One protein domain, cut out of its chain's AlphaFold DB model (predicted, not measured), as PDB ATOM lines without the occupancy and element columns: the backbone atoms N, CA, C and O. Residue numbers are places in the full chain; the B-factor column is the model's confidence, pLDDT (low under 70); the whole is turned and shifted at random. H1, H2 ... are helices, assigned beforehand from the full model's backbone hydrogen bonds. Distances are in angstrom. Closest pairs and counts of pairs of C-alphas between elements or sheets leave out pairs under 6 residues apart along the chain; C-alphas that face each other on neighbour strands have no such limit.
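Overview. This is residues 72 to 145 of the 165 residues of an uncharacterized protein of Alteromonas sp. (UniProt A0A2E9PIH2). Picture two helical parts at opposite ends of a long, drawn-out model, joined by a stretch with no named helix: at one end the longest helix, H1, folds back on H2 as a helical hairpin, and at the other end the two short helices H3 and H4 form a smaller, looser pair. The two parts stay apart from each other, with residues 108 to 122 strung out between them. The printed part has 74 residues, with four named helices in the order H1, H2, H3, H4 and no named strand; the class is all helix, and the helices hold 38 of the 74 printed residues. The whole is extended, with a radius of gyration of the C-alphas of 18.9 A, and its outline is a rod with spans of 59 by 24 by 16 A.

Along the chain. Find C-alpha 80 at (-1.878, 3.134, 33.129); from there H1, residues 80 to 94, runs 21.7 A to C-alpha 94 at (-4.393, 21.853, 22.372). H2, residues 98 to 107, begins after a tight link of 3 residues and measures 14.4 A from first to last C-alpha. Go on past the long link to H3, residues 123 to 128, 8.5 A long. H4, residues 131 to 137, is 9.8 A long and ends at C-alpha 137, at (-28.891, -3.802, 42.414).

Arrangement. Start at H1, which touches H2 with residues 89 to 93 alone. Their closest C-alphas are those of Val 89 and Ala 101, 5.2 A apart. The two helices form a hairpin and run opposite ways at a shallow tilt of 19 degrees. Now look at the other end, where H3 and H4 are close but not clearly touching; their closest C-alphas, those of Val 126 and Gln 134, are 6.2 A apart. These two run opposite ways at a shallow tilt of 34 degrees, only just short of steep. H1 and H2 are each apart from both H3 and H4. In the backbones of H1, H2, H3 and H4, every O i to N i+4 pair is within hydrogen-bond range.

Size, cuts and confidence. The two C-alphas farthest apart are those of Gln 97 and Leu 145, at 60.8 A. The printed part has no cut. The link from H2 to H3, residues 108 to 122, is long, with 15 residues, and its C-alphas lie 3 to 16 A from the mean of the C-alphas; the link from H3 to H4 is tight, with 2 residues. The mean pLDDT of the printed part is 87.1, and when you reach residues 140 to 145 you find values under 70, the model's low-confidence stretch.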
ATOM      1  N   ARG A  72      -2.534  -3.852  15.388       76.81
ATOM      2  CA  ARG A  72      -2.648  -3.890  16.846       76.81
ATOM      3  C   ARG A  72      -4.121  -3.900  17.260       76.81
ATOM      4  O   ARG A  72      -4.884  -3.030  16.847       76.81
ATOM      5  N   HIS A  73      -4.501  -4.846  18.115       80.44
ATOM      6  CA  HIS A  73      -5.841  -4.882  18.692       80.44
ATOM      7  C   HIS A  73      -5.973  -3.886  19.856       80.44
ATOM      8  O   HIS A  73      -5.035  -3.760  20.652       80.44
ATOM      9  N   PRO A  74      -7.115  -3.183  19.976       85.69
ATOM     10  CA  PRO A  74      -7.428  -2.411  21.173       85.69
ATOM     11  C   PRO A  74      -7.522  -3.345  22.385       85.69
ATOM     12  O   PRO A  74      -8.055  -4.451  22.286       85.69
ATOM     13  N   ALA A  75      -7.003  -2.899  23.527       87.56
ATOM     14  CA  ALA A  75      -7.150  -3.625  24.784       87.56
ATOM     15  C   ALA A  75      -8.615  -3.600  25.261       87.56
ATOM     16  O   ALA A  75      -9.357  -2.660  24.975       87.56
ATOM     17  N   LEU A  76      -9.038  -4.631  25.997       88.31
ATOM     18  CA  LEU A  76     -10.400  -4.713  26.544       88.31
ATOM     19  C   LEU A  76     -10.608  -3.727  27.701       88.31
ATOM     20  O   LEU A  76     -11.648  -3.077  27.777       88.31
ATOM     21  N   SER A  77      -9.599  -3.577  28.560       89.94
ATOM     22  CA  SER A  77      -9.576  -2.651  29.691       89.94
ATOM     23  C   SER A  77      -8.492  -1.587  29.538       89.94
ATOM     24  O   SER A  77      -7.515  -1.762  28.804       89.94
ATOM     25  N   ALA A  78      -8.659  -0.477  30.257       90.19
ATOM     26  CA  ALA A  78      -7.639   0.550  30.363       90.19
ATOM     27  C   ALA A  78      -6.520   0.110  31.318       90.19
ATOM     28  O   ALA A  78      -6.770  -0.439  32.388       90.19
ATOM     29  N   ASP A  79      -5.291   0.412  30.915       90.56
ATOM     30  CA  ASP A  79      -4.069   0.286  31.713       90.56
ATOM     31  C   ASP A  79      -3.421   1.671  31.858       90.56
ATOM     32  O   ASP A  79      -3.733   2.574  31.076       90.56
ATOM     33  N   ASP A  80      -2.508   1.844  32.816       89.69
ATOM     34  CA  ASP A  80      -1.878   3.134  33.129       89.69
ATOM     35  C   ASP A  80      -1.218   3.783  31.902       89.69
ATOM     36  O   ASP A  80      -1.355   4.985  31.657       89.69
ATOM     37  N   SER A  81      -0.618   2.962  31.039       90.00
ATOM     38  CA  SER A  81      -0.015   3.388  29.770       90.00
ATOM     39  C   SER A  81      -0.999   4.053  28.786       90.00
ATOM     40  O   SER A  81      -0.612   4.887  27.954       90.00
ATOM     41  N   HIS A  82      -2.291   3.729  28.871       92.44
ATOM     42  CA  HIS A  82      -3.322   4.321  28.017       92.44
ATOM     43  C   HIS A  82      -3.696   5.736  28.475       92.44
ATOM     44  O   HIS A  82      -4.026   6.577  27.636       92.44
ATOM     45  N   TRP A  83      -3.583   6.041  29.771       91.56
ATOM     46  CA  TRP A  83      -3.798   7.398  30.283       91.56
ATOM     47  C   TRP A  83      -2.700   8.357  29.816       91.56
ATOM     48  O   TRP A  83      -2.993   9.482  29.411       91.56
ATOM     49  N   ASP A  84      -1.451   7.891  29.753       93.12
ATOM     50  CA  ASP A  84      -0.344   8.659  29.170       93.12
ATOM     51  C   ASP A  84      -0.555   8.928  27.677       93.12
ATOM     52  O   ASP A  84      -0.308  10.032  27.182       93.12
ATOM     53  N   THR A  85      -1.063   7.925  26.958       92.44
ATOM     54  CA  THR A  85      -1.423   8.045  25.539       92.44
ATOM     55  C   THR A  85      -2.500   9.115  25.346       92.44
ATOM     56  O   THR A  85      -2.359   9.980  24.480       92.44
ATOM     57  N   LEU A  86      -3.534   9.110  26.191       92.56
ATOM     58  CA  LEU A  86      -4.602  10.109  26.170       92.56
ATOM     59  C   LEU A  86      -4.078  11.518  26.477       92.56
ATOM     60  O   LEU A  86      -4.441  12.468  25.785       92.56
ATOM     61  N   ASN A  87      -3.182  11.657  27.457       94.06
ATOM     62  CA  ASN A  87      -2.555  12.935  27.795       94.06
ATOM     63  C   ASN A  87      -1.761  13.511  26.614       94.06
ATOM     64  O   ASN A  87      -1.903  14.693  26.295       94.06
ATOM     65  N   ARG A  88      -0.976  12.682  25.913       93.12
ATOM     66  CA  ARG A  88      -0.241  13.101  24.705       93.12
ATOM     67  C   ARG A  88      -1.177  13.560  23.595       93.12
ATOM     68  O   ARG A  88      -0.951  14.605  22.991       93.12
ATOM     69  N   VAL A  89      -2.250  12.808  23.355       95.44
ATOM     70  CA  VAL A  89      -3.268  13.169  22.362       95.44
ATOM     71  C   VAL A  89      -3.931  14.497  22.741       95.44
ATOM     72  O   VAL A  89      -4.033  15.385  21.899       95.44
ATOM     73  N   SER A  90      -4.300  14.687  24.010       95.31
ATOM     74  CA  SER A  90      -4.873  15.944  24.506       95.31
ATOM     75  C   SER A  90      -3.934  17.139  24.311       95.31
ATOM     76  O   SER A  90      -4.399  18.227  23.972       95.31
ATOM     77  N   GLN A  91      -2.626  16.956  24.507       96.06
ATOM     78  CA  GLN A  91      -1.625  17.997  24.255       96.06
ATOM     79  C   GLN A  91      -1.490  18.315  22.759       96.06
ATOM     80  O   GLN A  91      -1.417  19.482  22.385       96.06
ATOM     81  N   ALA A  92      -1.515  17.306  21.887       95.12
ATOM     82  CA  ALA A  92      -1.490  17.525  20.441       95.12
ATOM     83  C   ALA A  92      -2.738  18.287  19.956       95.12
ATOM     84  O   ALA A  92      -2.637  19.193  19.126       95.12
ATOM     85  N   PHE A  93      -3.913  17.987  20.522       95.19
ATOM     86  CA  PHE A  93      -5.148  18.727  20.247       95.19
ATOM     87  C   PHE A  93      -5.068  20.192  20.690       95.19
ATOM     88  O   PHE A  93      -5.471  21.071  19.927       95.19
ATOM     89  N   SER A  94      -4.529  20.473  21.882       96.06
ATOM     90  CA  SER A  94      -4.393  21.853  22.372       96.06
ATOM     91  C   SER A  94      -3.389  22.679  21.561       96.06
ATOM     92  O   SER A  94      -3.535  23.893  21.461       96.06
ATOM     93  N   GLN A  95      -2.415  22.024  20.927       96.38
ATOM     94  CA  GLN A  95      -1.434  22.640  20.027       96.38
ATOM     95  C   GLN A  95      -1.891  22.693  18.557       96.38
ATOM     96  O   GLN A  95      -1.108  23.070  17.688       96.38
ATOM     97  N   HIS A  96      -3.143  22.322  18.258       95.25
ATOM     98  CA  HIS A  96      -3.704  22.253  16.900       95.25
ATOM     99  C   HIS A  96      -2.979  21.282  15.940       95.25
ATOM    100  O   HIS A  96      -3.104  21.390  14.718       95.25
ATOM    101  N   GLN A  97      -2.267  20.285  16.469       96.00
ATOM    102  CA  GLN A  97      -1.563  19.246  15.704       96.00
ATOM    103  C   GLN A  97      -2.470  18.027  15.465       96.00
ATOM    104  O   GLN A  97      -2.237  16.919  15.953       96.00
ATOM    105  N   PHE A  98      -3.548  18.218  14.701       95.12
ATOM    106  CA  PHE A  98      -4.561  17.172  14.495       95.12
ATOM    107  C   PHE A  98      -4.044  15.950  13.723       95.12
ATOM    108  O   PHE A  98      -4.495  14.829  13.962       95.12
ATOM    109  N   ALA A  99      -3.112  16.156  12.788       95.69
ATOM    110  CA  ALA A  99      -2.526  15.069  12.005       95.69
ATOM    111  C   ALA A  99      -1.721  14.113  12.898       95.69
ATOM    112  O   ALA A  99      -1.900  12.897  12.810       95.69
ATOM    113  N   ASP A 100      -0.923  14.675  13.805       93.56
ATOM    114  CA  ASP A 100      -0.091  13.919  14.740       93.56
ATOM    115  C   ASP A 100      -0.951  13.195  15.776       93.56
ATOM    116  O   ASP A 100      -0.740  12.011  16.035       93.56
ATOM    117  N   ALA A 101      -1.996  13.855  16.290       94.38
ATOM    118  CA  ALA A 101      -2.976  13.225  17.173       94.38
ATOM    119  C   ALA A 101      -3.646  12.009  16.506       94.38
ATOM    120  O   ALA A 101      -3.756  10.940  17.109       94.38
ATOM    121  N   ARG A 102      -4.054  12.149  15.236       93.88
ATOM    122  CA  ARG A 102      -4.691  11.065  14.476       93.88
ATOM    123  C   ARG A 102      -3.733   9.904  14.219       93.88
ATOM    124  O   ARG A 102      -4.137   8.752  14.355       93.88
ATOM    125  N   LEU A 103      -2.481  10.193  13.867       93.06
ATOM    126  CA  LEU A 103      -1.456   9.165  13.688       93.06
ATOM    127  C   LEU A 103      -1.182   8.427  15.004       93.06
ATOM    128  O   LEU A 103      -1.126   7.200  15.022       93.06
ATOM    129  N   HIS A 104      -1.069   9.161  16.110       92.81
ATOM    130  CA  HIS A 104      -0.823   8.584  17.426       92.81
ATOM    131  C   HIS A 104      -1.952   7.636  17.856       92.81
ATOM    132  O   HIS A 104      -1.675   6.525  18.297       92.81
ATOM    133  N   LEU A 105      -3.216   8.022  17.649       91.44
ATOM    134  CA  LEU A 105      -4.385   7.163  17.891       91.44
ATOM    135  C   LEU A 105      -4.404   5.911  17.001       91.44
ATOM    136  O   LEU A 105      -4.819   4.846  17.449       91.44
ATOM    137  N   ALA A 106      -3.946   6.018  15.750       89.88
ATOM    138  CA  ALA A 106      -3.870   4.873  14.843       89.88
ATOM    139  C   ALA A 106      -2.781   3.866  15.256       89.88
ATOM    140  O   ALA A 106      -2.965   2.660  15.103       89.88
ATOM    141  N   MET A 107      -1.654   4.344  15.794       89.50
ATOM    142  CA  MET A 107      -0.567   3.486  16.292       89.50
ATOM    143  C   MET A 107      -0.853   2.901  17.684       89.50
ATOM    144  O   MET A 107      -0.385   1.806  18.021       89.50
ATOM    145  N   HIS A 108      -1.620   3.627  18.498       90.75
ATOM    146  CA  HIS A 108      -1.951   3.287  19.877       90.75
ATOM    147  C   HIS A 108      -3.474   3.287  20.049       90.75
ATOM    148  O   HIS A 108      -4.040   4.290  20.493       90.75
ATOM    149  N   PRO A 109      -4.149   2.185  19.672       88.00
ATOM    150  CA  PRO A 109      -5.595   2.112  19.769       88.00
ATOM    151  C   PRO A 109      -6.029   2.240  21.231       88.00
ATOM    152  O   PRO A 109      -5.443   1.629  22.127       88.00
ATOM    153  N   MET A 110      -7.066   3.045  21.458       89.06
ATOM    154  CA  MET A 110      -7.653   3.233  22.782       89.06
ATOM    155  C   MET A 110      -8.347   1.949  23.257       89.06
ATOM    156  O   MET A 110      -8.843   1.181  22.425       89.06
ATOM    157  N   PRO A 111      -8.400   1.708  24.578       91.75
ATOM    158  CA  PRO A 111      -9.086   0.549  25.123       91.75
ATOM    159  C   PRO A 111     -10.599   0.648  24.897       91.75
ATOM    160  O   PRO A 111     -11.161   1.744  24.836       91.75
ATOM    161  N   LEU A 112     -11.259  -0.505  24.787       87.88
ATOM    162  CA  LEU A 112     -12.705  -0.599  24.555       87.88
ATOM    163  C   LEU A 112     -13.524  -0.162  25.773       87.88
ATOM    164  O   LEU A 112     -14.572   0.464  25.623       87.88
ATOM    165  N   ALA A 113     -13.046  -0.488  26.972       86.94
ATOM    166  CA  ALA A 113     -13.666  -0.107  28.228       86.94
ATOM    167  C   ALA A 113     -12.615   0.371  29.233       86.94
ATOM    168  O   ALA A 113     -11.440   0.020  29.165       86.94
ATOM    169  N   GLN A 114     -13.046   1.161  30.219       85.75
ATOM    170  CA  GLN A 114     -12.180   1.536  31.338       85.75
ATOM    171  C   GLN A 114     -11.860   0.326  32.227       85.75
ATOM    172  O   GLN A 114     -10.742   0.187  32.709       85.75
ATOM    173  N   VAL A 115     -12.840  -0.555  32.441       85.31
ATOM    174  CA  VAL A 115     -12.717  -1.766  33.261       85.31
ATOM    175  C   VAL A 115     -13.364  -2.915  32.502       85.31
ATOM    176  O   VAL A 115     -14.504  -2.780  32.061       85.31
ATOM    177  N   ASP A 116     -12.660  -4.038  32.391       85.56
ATOM    178  CA  ASP A 116     -13.202  -5.269  31.820       85.56
ATOM    179  C   ASP A 116     -14.056  -5.978  32.877       85.56
ATOM    180  O   ASP A 116     -13.571  -6.748  33.707       85.56
ATOM    181  N   ASN A 117     -15.333  -5.608  32.937       84.69
ATOM    182  CA  ASN A 117     -16.296  -6.259  33.809       84.69
ATOM    183  C   ASN A 117     -17.647  -6.368  33.103       84.69
ATOM    184  O   ASN A 117     -18.410  -5.404  33.048       84.69
ATOM    185  N   ALA A 118     -17.961  -7.575  32.633       81.88
ATOM    186  CA  ALA A 118     -19.221  -7.890  31.964       81.88
ATOM    187  C   ALA A 118     -20.470  -7.653  32.837       81.88
ATOM    188  O   ALA A 118     -21.568  -7.499  32.310       81.88
ATOM    189  N   GLN A 119     -20.323  -7.620  34.164       82.69
ATOM    190  CA  GLN A 119     -21.420  -7.373  35.104       82.69
ATOM    191  C   GLN A 119     -21.533  -5.906  35.531       82.69
ATOM    192  O   GLN A 119     -22.464  -5.548  36.255       82.69
ATOM    193  N   LYS A 120     -20.593  -5.042  35.125       83.12
ATOM    194  CA  LYS A 120     -20.629  -3.629  35.494       83.12
ATOM    195  C   LYS A 120     -21.624  -2.891  34.603       83.12
ATOM    196  O   LYS A 120     -21.424  -2.749  33.403       83.12
ATOM    197  N   ILE A 121     -22.677  -2.377  35.224       84.94
ATOM    198  CA  ILE A 121     -23.642  -1.477  34.591       84.94
ATOM    199  C   ILE A 121     -23.169  -0.037  34.829       84.94
ATOM    200  O   ILE A 121     -22.598   0.255  35.879       84.94
ATOM    201  N   SER A 122     -23.366   0.856  33.854       86.00
ATOM    202  CA  SER A 122     -23.030   2.278  34.012       86.00
ATOM    203  C   SER A 122     -23.874   2.925  35.114       86.00
ATOM    204  O   SER A 122     -25.086   2.699  35.174       86.00
ATOM    205  N   ASP A 123     -23.256   3.775  35.934       86.56
ATOM    206  CA  ASP A 123     -23.933   4.472  37.033       86.56
ATOM    207  C   ASP A 123     -25.089   5.341  36.521       86.56
ATOM    208  O   ASP A 123     -26.133   5.413  37.162       86.56
ATOM    209  N   ASP A 124     -24.969   5.916  35.322       89.94
ATOM    210  CA  ASP A 124     -26.046   6.690  34.692       89.94
ATOM    211  C   ASP A 124     -27.290   5.834  34.422       89.94
ATOM    212  O   ASP A 124     -28.423   6.279  34.618       89.94
ATOM    213  N   ILE A 125     -27.086   4.576  34.020       88.62
ATOM    214  CA  ILE A 125     -28.171   3.619  33.771       88.62
ATOM    215  C   ILE A 125     -28.813   3.217  35.100       88.62
ATOM    216  O   ILE A 125     -30.041   3.171  35.208       88.62
ATOM    217  N   VAL A 126     -27.998   2.965  36.128       90.12
ATOM    218  CA  VAL A 126     -28.493   2.637  37.472       90.12
ATOM    219  C   VAL A 126     -29.306   3.803  38.038       90.12
ATOM    220  O   VAL A 126     -30.417   3.593  38.521       90.12
ATOM    221  N   ASN A 127     -28.813   5.033  37.907       91.06
ATOM    222  CA  ASN A 127     -29.474   6.242  38.396       91.06
ATOM    223  C   ASN A 127     -30.791   6.536  37.664       91.06
ATOM    224  O   ASN A 127     -31.710   7.094  38.261       91.06
ATOM    225  N   ASN A 128     -30.908   6.136  36.396       95.50
ATOM    226  CA  ASN A 128     -32.151   6.251  35.635       95.50
ATOM    227  C   ASN A 128     -33.212   5.205  36.034       95.50
ATOM    228  O   ASN A 128     -34.407   5.434  35.853       95.50
ATOM    229  N   CYS A 129     -32.804   4.065  36.595       90.56
ATOM    230  CA  CYS A 129     -33.733   3.016  37.007       90.56
ATOM    231  C   CYS A 129     -34.609   3.447  38.200       90.56
ATOM    232  O   CYS A 129     -34.187   4.257  39.025       90.56
ATOM    233  N   PRO A 130     -35.813   2.866  38.370       93.06
ATOM    234  CA  PRO A 130     -36.654   3.158  39.526       93.06
ATOM    235  C   PRO A 130     -35.971   2.759  40.843       93.06
ATOM    236  O   PRO A 130     -35.221   1.782  40.903       93.06
ATOM    237  N   LEU A 131     -36.303   3.460  41.934       87.81
ATOM    238  CA  LEU A 131     -35.669   3.285  43.253       87.81
ATOM    239  C   LEU A 131     -35.664   1.826  43.748       87.81
ATOM    240  O   LEU A 131     -34.702   1.380  44.369       87.81
ATOM    241  N   GLY A 132     -36.722   1.059  43.464       84.44
ATOM    242  CA  GLY A 132     -36.783  -0.363  43.821       84.44
ATOM    243  C   GLY A 132     -35.707  -1.205  43.126       84.44
ATOM    244  O   GLY A 132     -35.094  -2.061  43.760       84.44
ATOM    245  N   ALA A 133     -35.430  -0.928  41.849       85.62
ATOM    246  CA  ALA A 133     -34.370  -1.594  41.098       85.62
ATOM    247  C   ALA A 133     -32.983  -1.171  41.602       85.62
ATOM    248  O   ALA A 133     -32.147  -2.039  41.838       85.62
ATOM    249  N   GLN A 134     -32.767   0.120  41.879       87.81
ATOM    250  CA  GLN A 134     -31.509   0.623  42.456       87.81
ATOM    251  C   GLN A 134     -31.162  -0.062  43.788       87.81
ATOM    252  O   GLN A 134     -30.034  -0.510  44.005       87.81
ATOM    253  N   LYS A 135     -32.147  -0.200  44.681       83.81
ATOM    254  CA  LYS A 135     -31.964  -0.851  45.988       83.81
ATOM    255  C   LYS A 135     -31.720  -2.365  45.885       83.81
ATOM    256  O   LYS A 135     -31.000  -2.929  46.706       83.81
ATOM    257  N   ARG A 136     -32.295  -3.030  44.876       81.25
ATOM    258  CA  ARG A 136     -32.010  -4.444  44.567       81.25
ATOM    259  C   ARG A 136     -30.597  -4.621  44.009       81.25
ATOM    260  O   ARG A 136     -29.866  -5.493  44.464       81.25
ATOM    261  N   LEU A 137     -30.198  -3.761  43.075       83.69
ATOM    262  CA  LEU A 137     -28.891  -3.802  42.414       83.69
ATOM    263  C   LEU A 137     -27.748  -3.518  43.405       83.69
ATOM    264  O   LEU A 137     -26.729  -4.201  43.392       83.69
ATOM    265  N   SER A 138     -27.966  -2.601  44.352       80.62
ATOM    266  CA  SER A 138     -27.050  -2.327  45.474       80.62
ATOM    267  C   SER A 138     -27.058  -3.395  46.580       80.62
ATOM    268  O   SER A 138     -26.376  -3.225  47.590       80.62
ATOM    269  N   LYS A 139     -27.818  -4.493  46.419       74.25
ATOM    270  CA  LYS A 139     -27.986  -5.580  47.402       74.25
ATOM    271  C   LYS A 139     -28.434  -5.107  48.795       74.25
ATOM    272  O   LYS A 139     -28.309  -5.850  49.764       74.25
ATOM    273  N   GLN A 140     -28.993  -3.898  48.912       64.31
ATOM    274  CA  GLN A 140     -29.489  -3.354  50.182       64.31
ATOM    275  C   GLN A 140     -30.725  -4.110  50.686       64.31
ATOM    276  O   GLN A 140     -30.958  -4.191  51.889       64.31
ATOM    277  N   TYR A 141     -31.488  -4.704  49.769       57.97
ATOM    278  CA  TYR A 141     -32.498  -5.711  50.078       57.97
ATOM    279  C   TYR A 141     -31.971  -7.100  49.713       57.97
ATOM    280  O   TYR A 141     -32.447  -7.716  48.765       57.97
ATOM    281  N   SER A 142     -30.965  -7.603  50.429       56.53
ATOM    282  CA  SER A 142     -30.702  -9.041  50.404       56.53
ATOM    283  C   SER A 142     -31.720  -9.719  51.320       56.53
ATOM    284  O   SER A 142     -31.544  -9.755  52.539       56.53
ATOM    285  N   SER A 143     -32.819 -10.223  50.765       60.06
ATOM    286  CA  SER A 143     -33.639 -11.179  51.500       60.06
ATOM    287  C   SER A 143     -32.838 -12.471  51.633       60.06
ATOM    288  O   SER A 143     -32.423 -13.057  50.640       60.06
ATOM    289  N   THR A 144     -32.629 -12.939  52.861       61.94
ATOM    290  CA  THR A 144     -32.087 -14.282  53.132       61.94
ATOM    291  C   THR A 144     -33.107 -15.388  52.839       61.94
ATOM    292  O   THR A 144     -32.840 -16.556  53.100       61.94
ATOM    293  N   LEU A 145     -34.297 -15.024  52.352       63.50
ATOM    294  CA  LEU A 145     -35.320 -15.962  51.921       63.50
ATOM    295  C   LEU A 145     -34.924 -16.534  50.562       63.50
ATOM    296  O   LEU A 145     -34.710 -15.789  49.606       63.50
TER     297      LEU A 145